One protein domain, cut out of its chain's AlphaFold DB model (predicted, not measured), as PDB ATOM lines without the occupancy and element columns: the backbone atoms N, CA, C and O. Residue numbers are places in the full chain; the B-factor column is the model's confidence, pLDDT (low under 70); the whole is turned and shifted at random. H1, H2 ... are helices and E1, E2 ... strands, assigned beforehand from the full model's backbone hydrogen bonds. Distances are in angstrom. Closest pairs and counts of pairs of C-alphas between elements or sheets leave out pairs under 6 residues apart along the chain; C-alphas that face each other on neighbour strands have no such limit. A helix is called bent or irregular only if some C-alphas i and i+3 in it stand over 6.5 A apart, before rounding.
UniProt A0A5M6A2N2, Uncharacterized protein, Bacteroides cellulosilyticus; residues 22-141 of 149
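Overview. This is residues 22 to 141 of the 149 residues of an uncharacterized protein of Bacteroides cellulosilyticus (UniProt A0A5M6A2N2). Two strand sheets lie face to face as a well-formed sandwich, their strands nearly aligned, and their edges draw together on both sides, E7 near E8 and E1 near E10 and E11. A short helix packs on the outside of each sheet, H2 on the six-strand sheet and H1 towards one end of the five-strand sheet. The 120 printed residues hold, in chain order, E1 E2 E3 H1 E4 E5 E6 E7 E8 H2 E9 E10 E11, mostly strand. The mixed sheet runs E8 E6 E5 E9 E10 E11 and the antiparallel one E1 E2 E3 E4 E7. The whole is compact, with a radius of gyration of the C-alphas of 13.1 A and spans of 36 by 30 by 26 A.

Along the chain. The six-strand sheet has E8 at residues 98 to 102, E6 at 80 to 84, E5 at 71 to 76, 16.3 A long, E9 at 122 to 127, 16.7 A, E10 at 132 to 135 and E11 at 138 to 140. E11 ends at C-alpha 140, (-42.694, -35.087, -44.180). The other sheet has E1 at 23 to 28, 17.4 A, E2 at 35 to 40, 16.9 A, E3 at 45 to 51, 20.3 A, E4 at 63 to 67 and E7 at 89 to 93. E1 begins at C-alpha 23, (-31.517, -38.684, -39.040). H1 is residues 54 to 59 and H2 104 to 111, 10.7 A and 10.5 A long.

Arrangement. In the twisted six-strand sheet, E8 and E6 are parallel, with N 81 and O 98 2.8 A apart, within hydrogen-bond range. E5 and E9 are antiparallel, with N 74 and O 124 at 2.8 A. E9 E10 E11 form a meander, each strand the antiparallel neighbour of the one before, and so do E1 E2 E3; N 25 and O 38 of the hairpin E1 and E2 are 2.9 A apart. E8, H2, E9 make a split strand-helix-strand unit, two strands running the same way with E6 and E5 between them, and its crossover is right-handed. H2 is on this sheet at a height of 8.9 A; its closest C-alphas to E6 are Asp 104 and Asn 84, 5.6 A. H1 is on the other sheet at 8.2 A; Ser 54 and Tyr 35 are its closest C-alphas to E2, 5.8 A. The sandwich's facing parts are 10.0 A centre to centre. Every O i to N i+4 pair is within range in H2; in the irregular H1, with C-alphas 55 and 58 7.6 A apart, 0 of 2 are, and 1 of 3 O i to N i+3 pairs.

Size, cuts and confidence. The C-alphas of Thr 59 and Glu 114 are the two farthest apart, 38.5 A. The printed part has no cut, and no link is long. Mean pLDDT of the printed part is 90.7, and no printed residue is under 70.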
ATOM      1  N   GLU A  22     -27.313 -40.773 -38.209       71.81
ATOM      2  CA  GLU A  22     -27.804 -39.498 -38.719       71.81
ATOM      3  C   GLU A  22     -29.289 -39.664 -39.045       71.81
ATOM      4  O   GLU A  22     -29.676 -40.615 -39.728       71.81
ATOM      5  N   SER A  23     -30.133 -38.750 -38.568       81.81
ATOM      6  CA  SER A  23     -31.517 -38.684 -39.040       81.81
ATOM      7  C   SER A  23     -31.548 -37.762 -40.250       81.81
ATOM      8  O   SER A  23     -31.092 -36.620 -40.172       81.81
ATOM      9  N   SER A  24     -32.078 -38.242 -41.373       87.06
ATOM     10  CA  SER A  24     -32.230 -37.425 -42.573       87.06
ATOM     11  C   SER A  24     -33.595 -37.606 -43.220       87.06
ATOM     12  O   SER A  24     -34.260 -38.627 -43.050       87.06
ATOM     13  N   CYS A  25     -34.009 -36.575 -43.943       87.19
ATOM     14  CA  CYS A  25     -35.246 -36.544 -44.699       87.19
ATOM     15  C   CYS A  25     -34.983 -35.855 -46.040       87.19
ATOM     16  O   CYS A  25     -34.398 -34.771 -46.062       87.19
ATOM     17  N   ILE A  26     -35.376 -36.495 -47.142       89.56
ATOM     18  CA  ILE A  26     -35.273 -35.961 -48.504       89.56
ATOM     19  C   ILE A  26     -36.685 -35.759 -49.024       89.56
ATOM     20  O   ILE A  26     -37.476 -36.687 -48.977       89.56
ATOM     21  N   PHE A  27     -36.991 -34.592 -49.572       89.62
ATOM     22  CA  PHE A  27     -38.321 -34.297 -50.090       89.62
ATOM     23  C   PHE A  27     -38.256 -33.370 -51.296       89.62
ATOM     24  O   PHE A  27     -37.354 -32.542 -51.425       89.62
ATOM     25  N   LYS A  28     -39.226 -33.514 -52.193       90.38
ATOM     26  CA  LYS A  28     -39.435 -32.604 -53.313       90.38
ATOM     27  C   LYS A  28     -40.303 -31.442 -52.851       90.38
ATOM     28  O   LYS A  28     -41.296 -31.618 -52.147       90.38
ATOM     29  N   LEU A  29     -39.942 -30.237 -53.269       90.56
ATOM     30  CA  LEU A  29     -40.731 -29.055 -52.965       90.56
ATOM     31  C   LEU A  29     -41.992 -29.033 -53.851       90.56
ATOM     32  O   LEU A  29     -41.880 -29.181 -55.073       90.56
ATOM     33  N   PRO A  30     -43.193 -28.830 -53.278       87.50
ATOM     34  CA  PRO A  30     -44.430 -28.788 -54.046       87.50
ATOM     35  C   PRO A  30     -44.368 -27.784 -55.196       87.50
ATOM     36  O   PRO A  30     -43.944 -26.639 -55.016       87.50
ATOM     37  N   GLN A  31     -44.822 -28.232 -56.371       83.75
ATOM     38  CA  GLN A  31     -44.918 -27.430 -57.599       83.75
ATOM     39  C   GLN A  31     -43.570 -26.861 -58.086       83.75
ATOM     40  O   GLN A  31     -43.546 -25.908 -58.860       83.75
ATOM     41  N   LYS A  32     -42.443 -27.431 -57.638       86.44
ATOM     42  CA  LYS A  32     -41.088 -26.980 -57.981       86.44
ATOM     43  C   LYS A  32     -40.235 -28.160 -58.432       86.44
ATOM     44  O   LYS A  32     -40.388 -29.284 -57.955       86.44
ATOM     45  N   ALA A  33     -39.300 -27.898 -59.338       89.69
ATOM     46  CA  ALA A  33     -38.289 -28.865 -59.766       89.69
ATOM     47  C   ALA A  33     -37.077 -28.873 -58.813       89.69
ATOM     48  O   ALA A  33     -35.938 -28.926 -59.254       89.69
ATOM     49  N   VAL A  34     -37.322 -28.754 -57.506       91.69
ATOM     50  CA  VAL A  34     -36.287 -28.627 -56.473       91.69
ATOM     51  C   VAL A  34     -36.531 -29.681 -55.405       91.69
ATOM     52  O   VAL A  34     -37.663 -29.878 -54.959       91.69
ATOM     53  N   TYR A  35     -35.458 -30.328 -54.978       93.25
ATOM     54  CA  TYR A  35     -35.414 -31.226 -53.837       93.25
ATOM     55  C   TYR A  35     -34.653 -30.563 -52.697       93.25
ATOM     56  O   TYR A  35     -33.706 -29.805 -52.917       93.25
ATOM     57  N   ALA A  36     -35.042 -30.895 -51.474       94.31
ATOM     58  CA  ALA A  36     -34.325 -30.525 -50.271       94.31
ATOM     59  C   ALA A  36     -34.000 -31.766 -49.434       94.31
ATOM     60  O   ALA A  36     -34.757 -32.739 -49.414       94.31
ATOM     61  N   LYS A  37     -32.868 -31.718 -48.735       93.25
ATOM     62  CA  LYS A  37     -32.450 -32.727 -47.761       93.25
ATOM     63  C   LYS A  37     -32.181 -32.042 -46.433       93.25
ATOM     64  O   LYS A  37     -31.293 -31.198 -46.347       93.25
ATOM     65  N   ALA A  38     -32.932 -32.411 -45.404       92.12
ATOM     66  CA  ALA A  38     -32.667 -32.014 -44.029       92.12
ATOM     67  C   ALA A  38     -31.890 -33.132 -43.328       92.12
ATOM     68  O   ALA A  38     -32.265 -34.301 -43.416       92.12
ATOM     69  N   ILE A  39     -30.813 -32.776 -42.636       89.88
ATOM     70  CA  ILE A  39     -29.954 -33.707 -41.906       89.88
ATOM     71  C   ILE A  39     -29.774 -33.182 -40.486       89.88
ATOM     72  O   ILE A  39     -29.384 -32.031 -40.287       89.88
ATOM     73  N   LYS A  40     -30.027 -34.047 -39.504       88.69
ATOM     74  CA  LYS A  40     -29.698 -33.829 -38.098       88.69
ATOM     75  C   LYS A  40     -28.531 -34.729 -37.713       88.69
ATOM     76  O   LYS A  40     -28.680 -35.947 -37.600       88.69
ATOM     77  N   TYR A  41     -27.386 -34.110 -37.463       85.12
ATOM     78  CA  TYR A  41     -26.208 -34.784 -36.943       85.12
ATOM     79  C   TYR A  41     -26.291 -34.939 -35.424       85.12
ATOM     80  O   TYR A  41     -26.876 -34.121 -34.697       85.12
ATOM     81  N   ARG A  42     -25.634 -35.982 -34.913       76.50
ATOM     82  CA  ARG A  42     -25.403 -36.141 -33.475       76.50
ATOM     83  C   ARG A  42     -24.621 -34.931 -32.946       76.50
ATOM     84  O   ARG A  42     -23.714 -34.435 -33.605       76.50
ATOM     85  N   GLY A  43     -24.987 -34.447 -31.761       77.62
ATOM     86  CA  GLY A  43     -24.433 -33.206 -31.199       77.62
ATOM     87  C   GLY A  43     -25.224 -31.947 -31.565       77.62
ATOM     88  O   GLY A  43     -24.845 -30.856 -31.155       77.62
ATOM     89  N   GLY A  44     -26.340 -32.091 -32.288       81.31
ATOM     90  CA  GLY A  44     -27.273 -30.992 -32.523       81.31
ATOM     91  C   GLY A  44     -26.869 -30.072 -33.670       81.31
ATOM     92  O   GLY A  44     -27.394 -28.973 -33.775       81.31
ATOM     93  N   LYS A  45     -25.963 -30.491 -34.553       88.44
ATOM     94  CA  LYS A  45     -25.722 -29.774 -35.807       88.44
ATOM     95  C   LYS A  45     -26.790 -30.168 -36.827       88.44
ATOM     96  O   LYS A  45     -27.116 -31.345 -36.969       88.44
ATOM     97  N   PHE A  46     -27.318 -29.190 -37.540       90.88
ATOM     98  CA  PHE A  46     -28.250 -29.373 -38.639       90.88
ATOM     99  C   PHE A  46     -27.634 -28.890 -39.939       90.88
ATOM    100  O   PHE A  46     -26.890 -27.909 -39.956       90.88
ATOM    101  N   LYS A  47     -27.992 -29.564 -41.028       92.94
ATOM    102  CA  LYS A  47     -27.655 -29.158 -42.387       92.94
ATOM    103  C   LYS A  47     -28.872 -29.300 -43.275       92.94
ATOM    104  O   LYS A  47     -29.560 -30.319 -43.234       92.94
ATOM    105  N   MET A  48     -29.121 -28.280 -44.079       94.69
ATOM    106  CA  MET A  48     -30.142 -28.305 -45.112       94.69
ATOM    107  C   MET A  48     -29.469 -28.119 -46.464       94.69
ATOM    108  O   MET A  48     -28.699 -27.177 -46.630       94.69
ATOM    109  N   LEU A  49     -29.723 -29.032 -47.397       96.38
ATOM    110  CA  LEU A  49     -29.185 -28.996 -48.755       96.38
ATOM    111  C   LEU A  49     -30.312 -28.852 -49.769       96.38
ATOM    112  O   LEU A  49     -31.411 -29.361 -49.540       96.38
ATOM    113  N   PHE A  50     -30.003 -28.239 -50.906       95.81
ATOM    114  CA  PHE A  50     -30.912 -28.071 -52.034       95.81
ATOM    115  C   PHE A  50     -30.260 -28.577 -53.315       95.81
ATOM    116  O   PHE A  50     -29.036 -28.546 -53.467       95.81
ATOM    117  N   ALA A  51     -31.081 -29.099 -54.218       95.25
ATOM    118  CA  ALA A  51     -30.639 -29.616 -55.501       95.25
ATOM    119  C   ALA A  51     -31.801 -29.694 -56.496       95.25
ATOM    120  O   ALA A  51     -32.959 -29.819 -56.102       95.25
ATOM    121  N   PHE A  52     -31.495 -29.696 -57.793       93.38
ATOM    122  CA  PHE A  52     -32.484 -30.016 -58.832       93.38
ATOM    123  C   PHE A  52     -32.714 -31.531 -58.990       93.38
ATOM    124  O   PHE A  52     -33.734 -31.942 -59.537       93.38
ATOM    125  N   ASP A  53     -31.802 -32.360 -58.470       90.19
ATOM    126  CA  ASP A  53     -31.867 -33.826 -58.490       90.19
ATOM    127  C   ASP A  53     -31.610 -34.391 -57.083       90.19
ATOM    128  O   ASP A  53     -30.610 -34.048 -56.442       90.19
ATOM    129  N   SER A  54     -32.490 -35.279 -56.609       86.62
ATOM    130  CA  SER A  54     -32.395 -35.920 -55.294       86.62
ATOM    131  C   SER A  54     -31.151 -36.796 -55.121       86.62
ATOM    132  O   SER A  54     -30.729 -37.027 -53.990       86.62
ATOM    133  N   LEU A  55     -30.529 -37.253 -56.211       88.00
ATOM    134  CA  LEU A  55     -29.305 -38.060 -56.167       88.00
ATOM    135  C   LEU A  55     -28.032 -37.219 -56.021       88.00
ATOM    136  O   LEU A  55     -26.960 -37.751 -55.744       88.00
ATOM    137  N   SER A  56     -28.128 -35.898 -56.185       89.56
ATOM    138  CA  SER A  56     -26.953 -35.022 -56.240       89.56
ATOM    139  C   SER A  56     -26.544 -34.418 -54.890       89.56
ATOM    140  O   SER A  56     -25.537 -33.710 -54.828       89.56
ATOM    141  N   PHE A  57     -27.263 -34.712 -53.795       89.06
ATOM    142  CA  PHE A  57     -27.014 -34.092 -52.484       89.06
ATOM    143  C   PHE A  57     -25.599 -34.307 -51.947       89.06
ATOM    144  O   PHE A  57     -25.056 -33.389 -51.341       89.06
ATOM    145  N   ASP A  58     -24.980 -35.460 -52.203       84.69
ATOM    146  CA  ASP A  58     -23.616 -35.751 -51.731       84.69
ATOM    147  C   ASP A  58     -22.559 -34.855 -52.400       84.69
ATOM    148  O   ASP A  58     -21.458 -34.674 -51.884       84.69
ATOM    149  N   THR A  59     -22.913 -34.250 -53.535       87.06
ATOM    150  CA  THR A  59     -22.071 -33.305 -54.282       87.06
ATOM    151  C   THR A  59     -22.614 -31.876 -54.277       87.06
ATOM    152  O   THR A  59     -21.978 -30.981 -54.844       87.06
ATOM    153  N   SER A  60     -23.780 -31.647 -53.658       88.81
ATOM    154  CA  SER A  60     -24.415 -30.333 -53.651       88.81
ATOM    155  C   SER A  60     -23.564 -29.340 -52.867       88.81
ATOM    156  O   SER A  60     -23.073 -29.619 -51.771       88.81
ATOM    157  N   LYS A  61     -23.402 -28.153 -53.451       94.19
ATOM    158  CA  LYS A  61     -22.734 -27.011 -52.823       94.19
ATOM    159  C   LYS A  61     -23.725 -25.959 -52.342       94.19
ATOM    160  O   LYS A  61     -23.283 -24.942 -51.829       94.19
ATOM    161  N   ASP A  62     -25.024 -26.210 -52.487       97.25
ATOM    162  CA  ASP A  62     -26.107 -25.317 -52.090       97.25
ATOM    163  C   ASP A  62     -26.697 -25.808 -50.773       97.25
ATOM    164  O   ASP A  62     -27.523 -26.726 -50.728       97.25
ATOM    165  N   TYR A  63     -26.198 -25.247 -49.676       97.06
ATOM    166  CA  TYR A  63     -26.554 -25.696 -48.339       97.06
ATOM    167  C   TYR A  63     -26.380 -24.597 -47.299       97.06
ATOM    168  O   TYR A  63     -25.657 -23.622 -47.502       97.06
ATOM    169  N   PHE A  64     -26.979 -24.808 -46.136       96.62
ATOM    170  CA  PHE A  64     -26.651 -24.054 -44.936       96.62
ATOM    171  C   PHE A  64     -26.674 -24.948 -43.698       96.62
ATOM    172  O   PHE A  64     -27.353 -25.980 -43.660       96.62
ATOM    173  N   GLU A  65     -25.910 -24.551 -42.686       95.12
ATOM    174  CA  GLU A  65     -25.732 -25.290 -41.441       95.12
ATOM    175  C   GLU A  65     -26.018 -24.413 -40.229       95.12
ATOM    176  O   GLU A  65     -25.726 -23.218 -40.225       95.12
ATOM    177  N   PHE A  66     -26.578 -25.010 -39.184       93.00
ATOM    178  CA  PHE A  66     -26.950 -24.308 -37.958       93.00
ATOM    179  C   PHE A  66     -27.004 -25.270 -36.763       93.00
ATOM    180  O   PHE A  66     -26.969 -26.489 -36.934       93.00
ATOM    181  N   MET A  67     -27.093 -24.740 -35.540       87.88
ATOM    182  CA  MET A  67     -27.274 -25.559 -34.332       87.88
ATOM    183  C   MET A  67     -28.749 -25.736 -33.969       87.88
ATOM    184  O   MET A  67     -29.559 -24.822 -34.110       87.88
ATOM    185  N   THR A  68     -29.088 -26.892 -33.401       76.12
ATOM    186  CA  THR A  68     -30.352 -27.126 -32.701       76.12
ATOM    187  C   THR A  68     -30.559 -26.087 -31.618       76.12
ATOM    188  O   THR A  68     -29.626 -25.759 -30.886       76.12
ATOM    189  N   GLY A  69     -31.804 -25.662 -31.433       70.69
ATOM    190  CA  GLY A  69     -32.141 -24.718 -30.368       70.69
ATOM    191  C   GLY A  69     -33.445 -23.967 -30.598       70.69
ATOM    192  O   GLY A  69     -34.046 -23.508 -29.631       70.69
ATOM    193  N   GLY A  70     -33.925 -23.920 -31.842       73.44
ATOM    194  CA  GLY A  70     -35.169 -23.249 -32.215       73.44
ATOM    195  C   GLY A  70     -35.879 -23.903 -33.398       73.44
ATOM    196  O   GLY A  70     -35.558 -25.029 -33.789       73.44
ATOM    197  N   TYR A  71     -36.850 -23.181 -33.947       88.25
ATOM    198  CA  TYR A  71     -37.533 -23.541 -35.184       88.25
ATOM    199  C   TYR A  71     -36.800 -22.908 -36.360       88.25
ATOM    200  O   TYR A  71     -36.510 -21.714 -36.347       88.25
ATOM    201  N   LEU A  72     -36.496 -23.708 -37.375       93.31
ATOM    202  CA  LEU A  72     -36.042 -23.178 -38.653       93.31
ATOM    203  C   LEU A  72     -37.272 -22.833 -39.489       93.31
ATOM    204  O   LEU A  72     -38.177 -23.655 -39.611       93.31
ATOM    205  N   GLN A  73     -37.259 -21.662 -40.116       95.94
ATOM    206  CA  GLN A  73     -38.251 -21.261 -41.104       95.94
ATOM    207  C   GLN A  73     -37.552 -20.849 -42.394       95.94
ATOM    208  O   GLN A  73     -36.625 -20.035 -42.375       95.94
ATOM    209  N   VAL A  74     -38.004 -21.416 -43.508       96.94
ATOM    210  CA  VAL A  74     -37.435 -21.193 -44.836       96.94
ATOM    211  C   VAL A  74     -38.558 -20.953 -45.831       96.94
ATOM    212  O   VAL A  74     -39.564 -21.662 -45.829       96.94
ATOM    213  N   ILE A  75     -38.373 -19.971 -46.703       96.62
ATOM    214  CA  ILE A  75     -39.195 -19.770 -47.891       96.62
ATOM    215  C   ILE A  75     -38.355 -20.112 -49.112       96.62
ATOM    216  O   ILE A  75     -37.236 -19.630 -49.260       96.62
ATOM    217  N   VAL A  76     -38.911 -20.936 -49.993       96.12
ATOM    218  CA  VAL A  76     -38.298 -21.284 -51.270       96.12
ATOM    219  C   VAL A  76     -39.219 -20.844 -52.392       96.12
ATOM    220  O   VAL A  76     -40.385 -21.235 -52.432       96.12
ATOM    221  N   ASP A  77     -38.699 -20.039 -53.307       90.88
ATOM    222  CA  ASP A  77     -39.400 -19.658 -54.532       90.88
ATOM    223  C   ASP A  77     -39.034 -20.609 -55.677       90.88
ATOM    224  O   ASP A  77     -39.743 -21.558 -55.975       90.88
ATOM    225  N   THR A  78     -37.877 -20.415 -56.290       86.69
ATOM    226  CA  THR A  78     -37.353 -21.300 -57.334       86.69
ATOM    227  C   THR A  78     -35.904 -21.605 -57.001       86.69
ATOM    228  O   THR A  78     -35.622 -22.534 -56.251       86.69
ATOM    229  N   VAL A  79     -34.999 -20.753 -57.466       94.25
ATOM    230  CA  VAL A  79     -33.574 -20.773 -57.116       94.25
ATOM    231  C   VAL A  79     -33.256 -19.888 -55.912       94.25
ATOM    232  O   VAL A  79     -32.128 -19.883 -55.436       94.25
ATOM    233  N   ASN A  80     -34.245 -19.143 -55.411       96.25
ATOM    234  CA  ASN A  80     -34.097 -18.273 -54.250       96.25
ATOM    235  C   ASN A  80     -34.630 -18.955 -52.988       96.25
ATOM    236  O   ASN A  80     -35.777 -19.415 -52.946       96.25
ATOM    237  N   ILE A  81     -33.787 -18.982 -51.963       97.06
ATOM    238  CA  ILE A  81     -34.030 -19.569 -50.652       97.06
ATOM    239  C   ILE A  81     -33.822 -18.470 -49.616       97.06
ATOM    240  O   ILE A  81     -32.747 -17.881 -49.524       97.06
ATOM    241  N   TYR A  82     -34.846 -18.218 -48.814       96.88
ATOM    242  CA  TYR A  82     -34.838 -17.196 -47.780       96.88
ATOM    243  C   TYR A  82     -34.977 -17.859 -46.421       96.88
ATOM    244  O   TYR A  82     -35.936 -18.591 -46.181       96.88
ATOM    245  N   ILE A  83     -34.027 -17.611 -45.531       96.56
ATOM    246  CA  ILE A  83     -33.994 -18.174 -44.183       96.56
ATOM    247  C   ILE A  83     -34.384 -17.078 -43.199       96.56
ATOM    248  O   ILE A  83     -33.810 -15.990 -43.230       96.56
ATOM    249  N   ASN A  84     -35.331 -17.356 -42.306       95.31
ATOM    250  CA  ASN A  84     -35.663 -16.417 -41.241       95.31
ATOM    251  C   ASN A  84     -34.468 -16.261 -40.274       95.31
ATOM    252  O   ASN A  84     -33.916 -17.249 -39.785       95.31
ATOM    253  N   SER A  85     -34.089 -15.021 -39.961       90.56
ATOM    254  CA  SER A  85     -32.958 -14.660 -39.096       90.56
ATOM    255  C   SER A  85     -33.094 -15.081 -37.629       90.56
ATOM    256  O   SER A  85     -32.201 -14.797 -36.835       90.56
ATOM    257  N   GLN A  86     -34.197 -15.723 -37.234       88.69
ATOM    258  CA  GLN A  86     -34.379 -16.289 -35.890       88.69
ATOM    259  C   GLN A  86     -33.355 -17.385 -35.550       88.69
ATOM    260  O   GLN A  86     -33.232 -17.777 -34.388       88.69
ATOM    261  N   ILE A  87     -32.610 -17.873 -36.546       86.62
ATOM    262  CA  ILE A  87     -31.557 -18.862 -36.370       86.62
ATOM    263  C   ILE A  87     -30.193 -18.324 -36.799       86.62
ATOM    264  O   ILE A  87     -30.055 -17.617 -37.798       86.62
ATOM    265  N   THR A  88     -29.156 -18.684 -36.044       89.88
ATOM    266  CA  THR A  88     -27.772 -18.377 -36.410       89.88
ATOM    267  C   THR A  88     -27.254 -19.421 -37.392       89.88
ATOM    268  O   THR A  88     -27.126 -20.597 -37.048       89.88
ATOM    269  N   ILE A  89     -26.935 -18.976 -38.606       93.31
ATOM    270  CA  ILE A  89     -26.268 -19.799 -39.615       93.31
ATOM    271  C   ILE A  89     -24.768 -19.842 -39.321       93.31
ATOM    272  O   ILE A  89     -24.144 -18.806 -39.101       93.31
ATOM    273  N   LEU A  90     -24.205 -21.047 -39.305       93.62
ATOM    274  CA  LEU A  90     -22.787 -21.304 -39.051       93.62
ATOM    275  C   LEU A  90     -21.974 -21.322 -40.343       93.62
ATOM    276  O   LEU A  90     -20.877 -20.780 -40.400       93.62
ATOM    277  N   GLU A  91     -22.517 -21.974 -41.365       95.19
ATOM    278  CA  GLU A  91     -21.868 -22.170 -42.653       95.19
ATOM    279  C   GLU A  91     -22.922 -22.153 -43.755       95.19
ATOM    280  O   GLU A  91     -24.070 -22.557 -43.545       95.19
ATOM    281  N   MET A  92     -22.532 -21.664 -44.927       96.06
ATOM    282  CA  MET A  92     -23.402 -21.591 -46.086       96.06
ATOM    283  C   MET A  92     -22.587 -21.784 -47.360       96.06
ATOM    284  O   MET A  92     -21.623 -21.059 -47.608       96.06
ATOM    285  N   GLY A  93     -23.003 -22.745 -48.176       96.19
ATOM    286  CA  GLY A  93     -22.525 -22.923 -49.538       96.19
ATOM    287  C   GLY A  93     -23.561 -22.406 -50.529       96.19
ATOM    288  O   GLY A  93     -24.757 -22.627 -50.346       96.19
ATOM    289  N   LYS A  94     -23.096 -21.724 -51.579       93.81
ATOM    290  CA  LYS A  94     -23.929 -21.214 -52.674       93.81
ATOM    291  C   LYS A  94     -23.256 -21.528 -54.008       93.81
ATOM    292  O   LYS A  94     -22.067 -21.243 -54.173       93.81
ATOM    293  N   LYS A  95     -24.000 -22.099 -54.951       94.31
ATOM    294  CA  LYS A  95     -23.559 -22.380 -56.320       94.31
ATOM    295  C   LYS A  95     -24.680 -22.134 -57.325       94.31
ATOM    296  O   LYS A  95     -24.536 -21.241 -58.149       94.31
ATOM    297  N   GLU A  96     -25.749 -22.923 -57.272       95.38
ATOM    298  CA  GLU A  96     -26.888 -22.816 -58.195       95.38
ATOM    299  C   GLU A  96     -28.058 -22.035 -57.579       95.38
ATOM    300  O   GLU A  96     -28.898 -21.501 -58.303       95.38
ATOM    301  N   PHE A  97     -28.115 -21.955 -56.246       95.81
ATOM    302  CA  PHE A  97     -29.178 -21.288 -55.507       95.81
ATOM    303  C   PHE A  97     -28.669 -20.011 -54.830       95.81
ATOM    304  O   PHE A  97     -27.580 -19.963 -54.248       95.81
ATOM    305  N   THR A  98     -29.511 -18.981 -54.834       96.81
ATOM    306  CA  THR A  98     -29.353 -17.818 -53.961       96.81
ATOM    307  C   THR A  98     -29.917 -18.175 -52.592       96.81
ATOM    308  O   THR A  98     -31.092 -18.513 -52.480       96.81
ATOM    309  N   ILE A  99     -29.091 -18.101 -51.549       97.00
ATOM    310  CA  ILE A  99     -29.497 -18.411 -50.171       97.00
ATOM    311  C   ILE A  99     -29.275 -17.180 -49.302       97.00
ATOM    312  O   ILE A  99     -28.132 -16.844 -49.015       97.00
ATOM    313  N   ASP A 100     -30.332 -16.516 -48.853       96.00
ATOM    314  CA  ASP A 100     -30.216 -15.281 -48.078       96.00
ATOM    315  C   ASP A 100     -30.898 -15.391 -46.719       96.00
ATOM    316  O   ASP A 100     -31.935 -16.031 -46.558       96.00
ATOM    317  N   ILE A 101     -30.300 -14.741 -45.722       96.00
ATOM    318  CA  ILE A 101     -30.889 -14.599 -44.391       96.00
ATOM    319  C   ILE A 101     -31.689 -13.302 -44.384       96.00
ATOM    320  O   ILE A 101     -31.162 -12.236 -44.705       96.00
ATOM    321  N   VAL A 102     -32.958 -13.390 -44.008       96.19
ATOM    322  CA  VAL A 102     -33.909 -12.281 -44.034       96.19
ATOM    323  C   VAL A 102     -34.393 -12.012 -42.617       96.19
ATOM    324  O   VAL A 102     -34.665 -12.950 -41.867       96.19
ATOM    325  N   SER A 103     -34.501 -10.735 -42.238       95.31
ATOM    326  CA  SER A 103     -35.013 -10.379 -40.913       95.31
ATOM    327  C   SER A 103     -36.441 -10.888 -40.729       95.31
ATOM    328  O   SER A 103     -37.238 -10.843 -41.664       95.31
ATOM    329  N   ASP A 104     -36.780 -11.303 -39.513       93.19
ATOM    330  CA  ASP A 104     -38.107 -11.831 -39.167       93.19
ATOM    331  C   ASP A 104     -39.265 -10.944 -39.667       93.19
ATOM    332  O   ASP A 104     -40.186 -11.413 -40.332       93.19
ATOM    333  N   SER A 105     -39.152  -9.626 -39.476       93.50
ATOM    334  CA  SER A 105     -40.139  -8.650 -39.953       93.50
ATOM    335  C   SER A 105     -40.327  -8.657 -41.474       93.50
ATOM    336  O   SER A 105     -41.458  -8.609 -41.960       93.50
ATOM    337  N   ILE A 106     -39.236  -8.718 -42.243       94.25
ATOM    338  CA  ILE A 106     -39.292  -8.778 -43.707       94.25
ATOM    339  C   ILE A 106     -39.827 -10.143 -44.129       94.25
ATOM    340  O   ILE A 106     -40.652 -10.209 -45.038       94.25
ATOM    341  N   PHE A 107     -39.414 -11.214 -43.455       94.88
ATOM    342  CA  PHE A 107     -39.836 -12.570 -43.760       94.88
ATOM    343  C   PHE A 107     -41.359 -12.718 -43.633       94.88
ATOM    344  O   PHE A 107     -42.030 -13.101 -44.595       94.88
ATOM    345  N   SER A 108     -41.930 -12.328 -42.491       92.38
ATOM    346  CA  SER A 108     -43.376 -12.401 -42.264       92.38
ATOM    347  C   SER A 108     -44.161 -11.491 -43.212       92.38
ATOM    348  O   SER A 108     -45.099 -11.949 -43.861       92.38
ATOM    349  N   ASN A 109     -43.767 -10.224 -43.365       94.62
ATOM    350  CA  ASN A 109     -44.532  -9.266 -44.176       94.62
ATOM    351  C   ASN A 109     -44.458  -9.565 -45.683       94.62
ATOM    352  O   ASN A 109     -45.430  -9.371 -46.426       94.62
ATOM    353  N   THR A 110     -43.306 -10.048 -46.155       95.19
ATOM    354  CA  THR A 110     -43.091 -10.331 -47.579       95.19
ATOM    355  C   THR A 110     -43.763 -11.629 -47.981       95.19
ATOM    356  O   THR A 110     -44.497 -11.645 -48.971       95.19
ATOM    357  N   TYR A 111     -43.564 -12.698 -47.210       95.38
ATOM    358  CA  TYR A 111     -43.906 -14.048 -47.652       95.38
ATOM    359  C   TYR A 111     -45.212 -14.589 -47.074       95.38
ATOM    360  O   TYR A 111     -45.659 -15.636 -47.536       95.38
ATOM    361  N   PHE A 112     -45.862 -13.892 -46.133       94.12
ATOM    362  CA  PHE A 112     -47.123 -14.332 -45.531       94.12
ATOM    363  C   PHE A 112     -48.258 -13.321 -45.719       94.12
ATOM    364  O   PHE A 112     -48.051 -12.111 -45.782       94.12
ATOM    365  N   GLN A 113     -49.478 -13.842 -45.823       93.38
ATOM    366  CA  GLN A 113     -50.737 -13.104 -45.812       93.38
ATOM    367  C   GLN A 113     -51.757 -13.926 -45.021       93.38
ATOM    368  O   GLN A 113     -51.887 -15.124 -45.255       93.38
ATOM    369  N   GLU A 114     -52.462 -13.299 -44.075       90.50
ATOM    370  CA  GLU A 114     -53.498 -13.968 -43.263       90.50
ATOM    371  C   GLU A 114     -53.001 -15.275 -42.603       90.50
ATOM    372  O   GLU A 114     -53.688 -16.294 -42.584       90.50
ATOM    373  N   ASN A 115     -51.771 -15.250 -42.072       85.25
ATOM    374  CA  ASN A 115     -51.083 -16.393 -41.447       85.25
ATOM    375  C   ASN A 115     -50.818 -17.595 -42.374       85.25
ATOM    376  O   ASN A 115     -50.475 -18.677 -41.899       85.25
ATOM    377  N   LYS A 116     -50.928 -17.415 -43.692       90.12
ATOM    378  CA  LYS A 116     -50.537 -18.404 -44.700       90.12
ATOM    379  C   LYS A 116     -49.388 -17.872 -45.539       90.12
ATOM    380  O   LYS A 116     -49.297 -16.669 -45.774       90.12
ATOM    381  N   TRP A 117     -48.504 -18.755 -45.993       92.25
ATOM    382  CA  TRP A 117     -47.485 -18.363 -46.965       92.25
ATOM    383  C   TRP A 117     -48.164 -17.988 -48.291       92.25
ATOM    384  O   TRP A 117     -49.165 -18.587 -48.691       92.25
ATOM    385  N   LYS A 118     -47.637 -16.973 -48.974       93.25
ATOM    386  CA  LYS A 118     -48.128 -16.536 -50.284       93.25
ATOM    387  C   LYS A 118     -47.710 -17.546 -51.357       93.25
ATOM    388  O   LYS A 118     -46.609 -18.083 -51.324       93.25
ATOM    389  N   ILE A 119     -48.559 -17.760 -52.356       86.94
ATOM    390  CA  ILE A 119     -48.178 -18.444 -53.603       86.94
ATOM    391  C   ILE A 119     -47.322 -17.454 -54.425       86.94
ATOM    392  O   ILE A 119     -47.652 -16.267 -54.426       86.94
ATOM    393  N   PRO A 120     -46.228 -17.875 -55.095       89.06
ATOM    394  CA  PRO A 120     -45.822 -19.250 -55.413       89.06
ATOM    395  C   PRO A 120     -44.839 -19.891 -54.426       89.06
ATOM    396  O   PRO A 120     -44.292 -20.953 -54.723       89.06
ATOM    397  N   TYR A 121     -44.599 -19.293 -53.264       94.19
ATOM    398  CA  TYR A 121     -43.592 -19.776 -52.328       94.19
ATOM    399  C   TYR A 121     -43.934 -21.153 -51.739       94.19
ATOM    400  O   TYR A 121     -45.094 -21.481 -51.485       94.19
ATOM    401  N   THR A 122     -42.904 -21.962 -51.498       95.06
ATOM    402  CA  THR A 122     -42.967 -23.129 -50.614       95.06
ATOM    403  C   THR A 122     -42.411 -22.736 -49.258       95.06
ATOM    404  O   THR A 122     -41.276 -22.271 -49.162       95.06
ATOM    405  N   PHE A 123     -43.194 -22.954 -48.211       95.88
ATOM    406  CA  PHE A 123     -42.771 -22.761 -46.835       95.88
ATOM    407  C   PHE A 123     -42.270 -24.071 -46.239       95.88
ATOM    408  O   PHE A 123     -42.938 -25.100 -46.336       95.88
ATOM    409  N   ILE A 124     -41.101 -24.024 -45.607       95.44
ATOM    410  CA  ILE A 124     -40.525 -25.139 -44.865       95.44
ATOM    411  C   ILE A 124     -40.325 -24.691 -43.422       95.44
ATOM    412  O   ILE A 124     -39.684 -23.673 -43.161       95.44
ATOM    413  N   SER A 125     -40.856 -25.470 -42.489       94.50
ATOM    414  CA  SER A 125     -40.643 -25.304 -41.056       94.50
ATOM    415  C   SER A 125     -40.015 -26.572 -40.502       94.50
ATOM    416  O   SER A 125     -40.460 -27.670 -40.834       94.50
ATOM    417  N   ILE A 126     -38.981 -26.442 -39.671       92.12
ATOM    418  CA  ILE A 126     -38.350 -27.591 -39.015       92.12
ATOM    419  C   ILE A 126     -38.309 -27.360 -37.509       92.12
ATOM    420  O   ILE A 126     -37.653 -26.425 -37.039       92.12
ATOM    421  N   ASP A 127     -38.950 -28.251 -36.748       89.50
ATOM    422  CA  ASP A 127     -38.662 -28.391 -35.321       89.50
ATOM    423  C   ASP A 127     -37.339 -29.142 -35.174       89.50
ATOM    424  O   ASP A 127     -37.230 -30.344 -35.415       89.50
ATOM    425  N   THR A 128     -36.294 -28.425 -34.774       86.06
ATOM    426  CA  THR A 128     -34.939 -28.987 -34.718       86.06
ATOM    427  C   THR A 128     -34.744 -29.926 -33.523       86.06
ATOM    428  O   THR A 128     -33.874 -30.809 -33.544       86.06
ATOM    429  N   LYS A 129     -35.572 -29.796 -32.477       83.69
ATOM    430  CA  LYS A 129     -35.529 -30.664 -31.295       83.69
ATOM    431  C   LYS A 129     -36.133 -32.021 -31.620       83.69
ATOM    432  O   LYS A 129     -35.464 -33.029 -31.383       83.69
ATOM    433  N   LEU A 130     -37.318 -32.034 -32.224       84.62
ATOM    434  CA  LEU A 130     -38.039 -33.260 -32.581       84.62
ATOM    435  C   LEU A 130     -37.594 -33.859 -33.920       84.62
ATOM    436  O   LEU A 130     -37.699 -35.063 -34.113       84.62
ATOM    437  N   PHE A 131     -36.960 -33.052 -34.774       86.19
ATOM    438  CA  PHE A 131     -36.671 -33.375 -36.173       86.19
ATOM    439  C   PHE A 131     -37.935 -33.565 -37.023       86.19
ATOM    440  O   PHE A 131     -37.970 -34.395 -37.929       86.19
ATOM    441  N   ASP A 132     -38.947 -32.743 -36.754       88.56
ATOM    442  CA  ASP A 132     -40.177 -32.712 -37.537       88.56
ATOM    443  C   ASP A 132     -40.022 -31.708 -38.675       88.56
ATOM    444  O   ASP A 132     -39.849 -30.509 -38.445       88.56
ATOM    445  N   VAL A 133     -40.068 -32.207 -39.909       91.00
ATOM    446  CA  VAL A 133     -40.006 -31.391 -41.124       91.00
ATOM    447  C   VAL A 133     -41.419 -31.192 -41.651       91.00
ATOM    448  O   VAL A 133     -42.140 -32.157 -41.898       91.00
ATOM    449  N   ILE A 134     -41.812 -29.937 -41.840       92.31
ATOM    450  CA  ILE A 134     -43.134 -29.544 -42.322       92.31
ATOM    451  C   ILE A 134     -42.954 -28.721 -43.593       92.31
ATOM    452  O   ILE A 134     -42.251 -27.711 -43.584       92.31
ATOM    453  N   VAL A 135     -43.608 -29.126 -44.678       93.62
ATOM    454  CA  VAL A 135     -43.581 -28.435 -45.971       93.62
ATOM    455  C   VAL A 135     -45.001 -28.036 -46.329       93.62
ATOM    456  O   VAL A 135     -45.872 -28.890 -46.434       93.62
ATOM    457  N   ASN A 136     -45.257 -26.737 -46.498       92.69
ATOM    458  CA  ASN A 136     -46.597 -26.206 -46.774       92.69
ATOM    459  C   ASN A 136     -47.672 -26.743 -45.803       92.69
ATOM    460  O   ASN A 136     -48.797 -27.040 -46.196       92.69
ATOM    461  N   GLY A 137     -47.320 -26.875 -44.521       88.62
ATOM    462  CA  GLY A 137     -48.223 -27.380 -43.482       88.62
ATOM    463  C   GLY A 137     -48.348 -28.906 -43.410       88.62
ATOM    464  O   GLY A 137     -48.975 -29.396 -42.476       88.62
ATOM    465  N   GLU A 138     -47.729 -29.660 -44.320       89.62
ATOM    466  CA  GLU A 138     -47.742 -31.125 -44.308       89.62
ATOM    467  C   GLU A 138     -46.445 -31.698 -43.724       89.62
ATOM    468  O   GLU A 138     -45.341 -31.300 -44.099       89.62
ATOM    469  N   THR A 139     -46.573 -32.634 -42.782       88.62
ATOM    470  CA  THR A 139     -45.428 -33.319 -42.172       88.62
ATOM    471  C   THR A 139     -44.802 -34.301 -43.156       88.62
ATOM    472  O   THR A 139     -45.470 -35.207 -43.653       88.62
ATOM    473  N   VAL A 140     -43.497 -34.171 -43.371       84.75
ATOM    474  CA  VAL A 140     -42.694 -35.087 -44.180       84.75
ATOM    475  C   VAL A 140     -42.063 -36.133 -43.262       84.75
ATOM    476  O   VAL A 140     -41.315 -35.782 -42.347       84.75
ATOM    477  N   LYS A 141     -42.335 -37.421 -43.493       72.06
ATOM    478  CA  LYS A 141     -41.735 -38.494 -42.687       72.06
ATOM    479  C   LYS A 141     -40.346 -38.854 -43.207       72.06
ATOM    480  O   LYS A 141     -40.060 -38.775 -44.400       72.06
TER     481      LYS A 141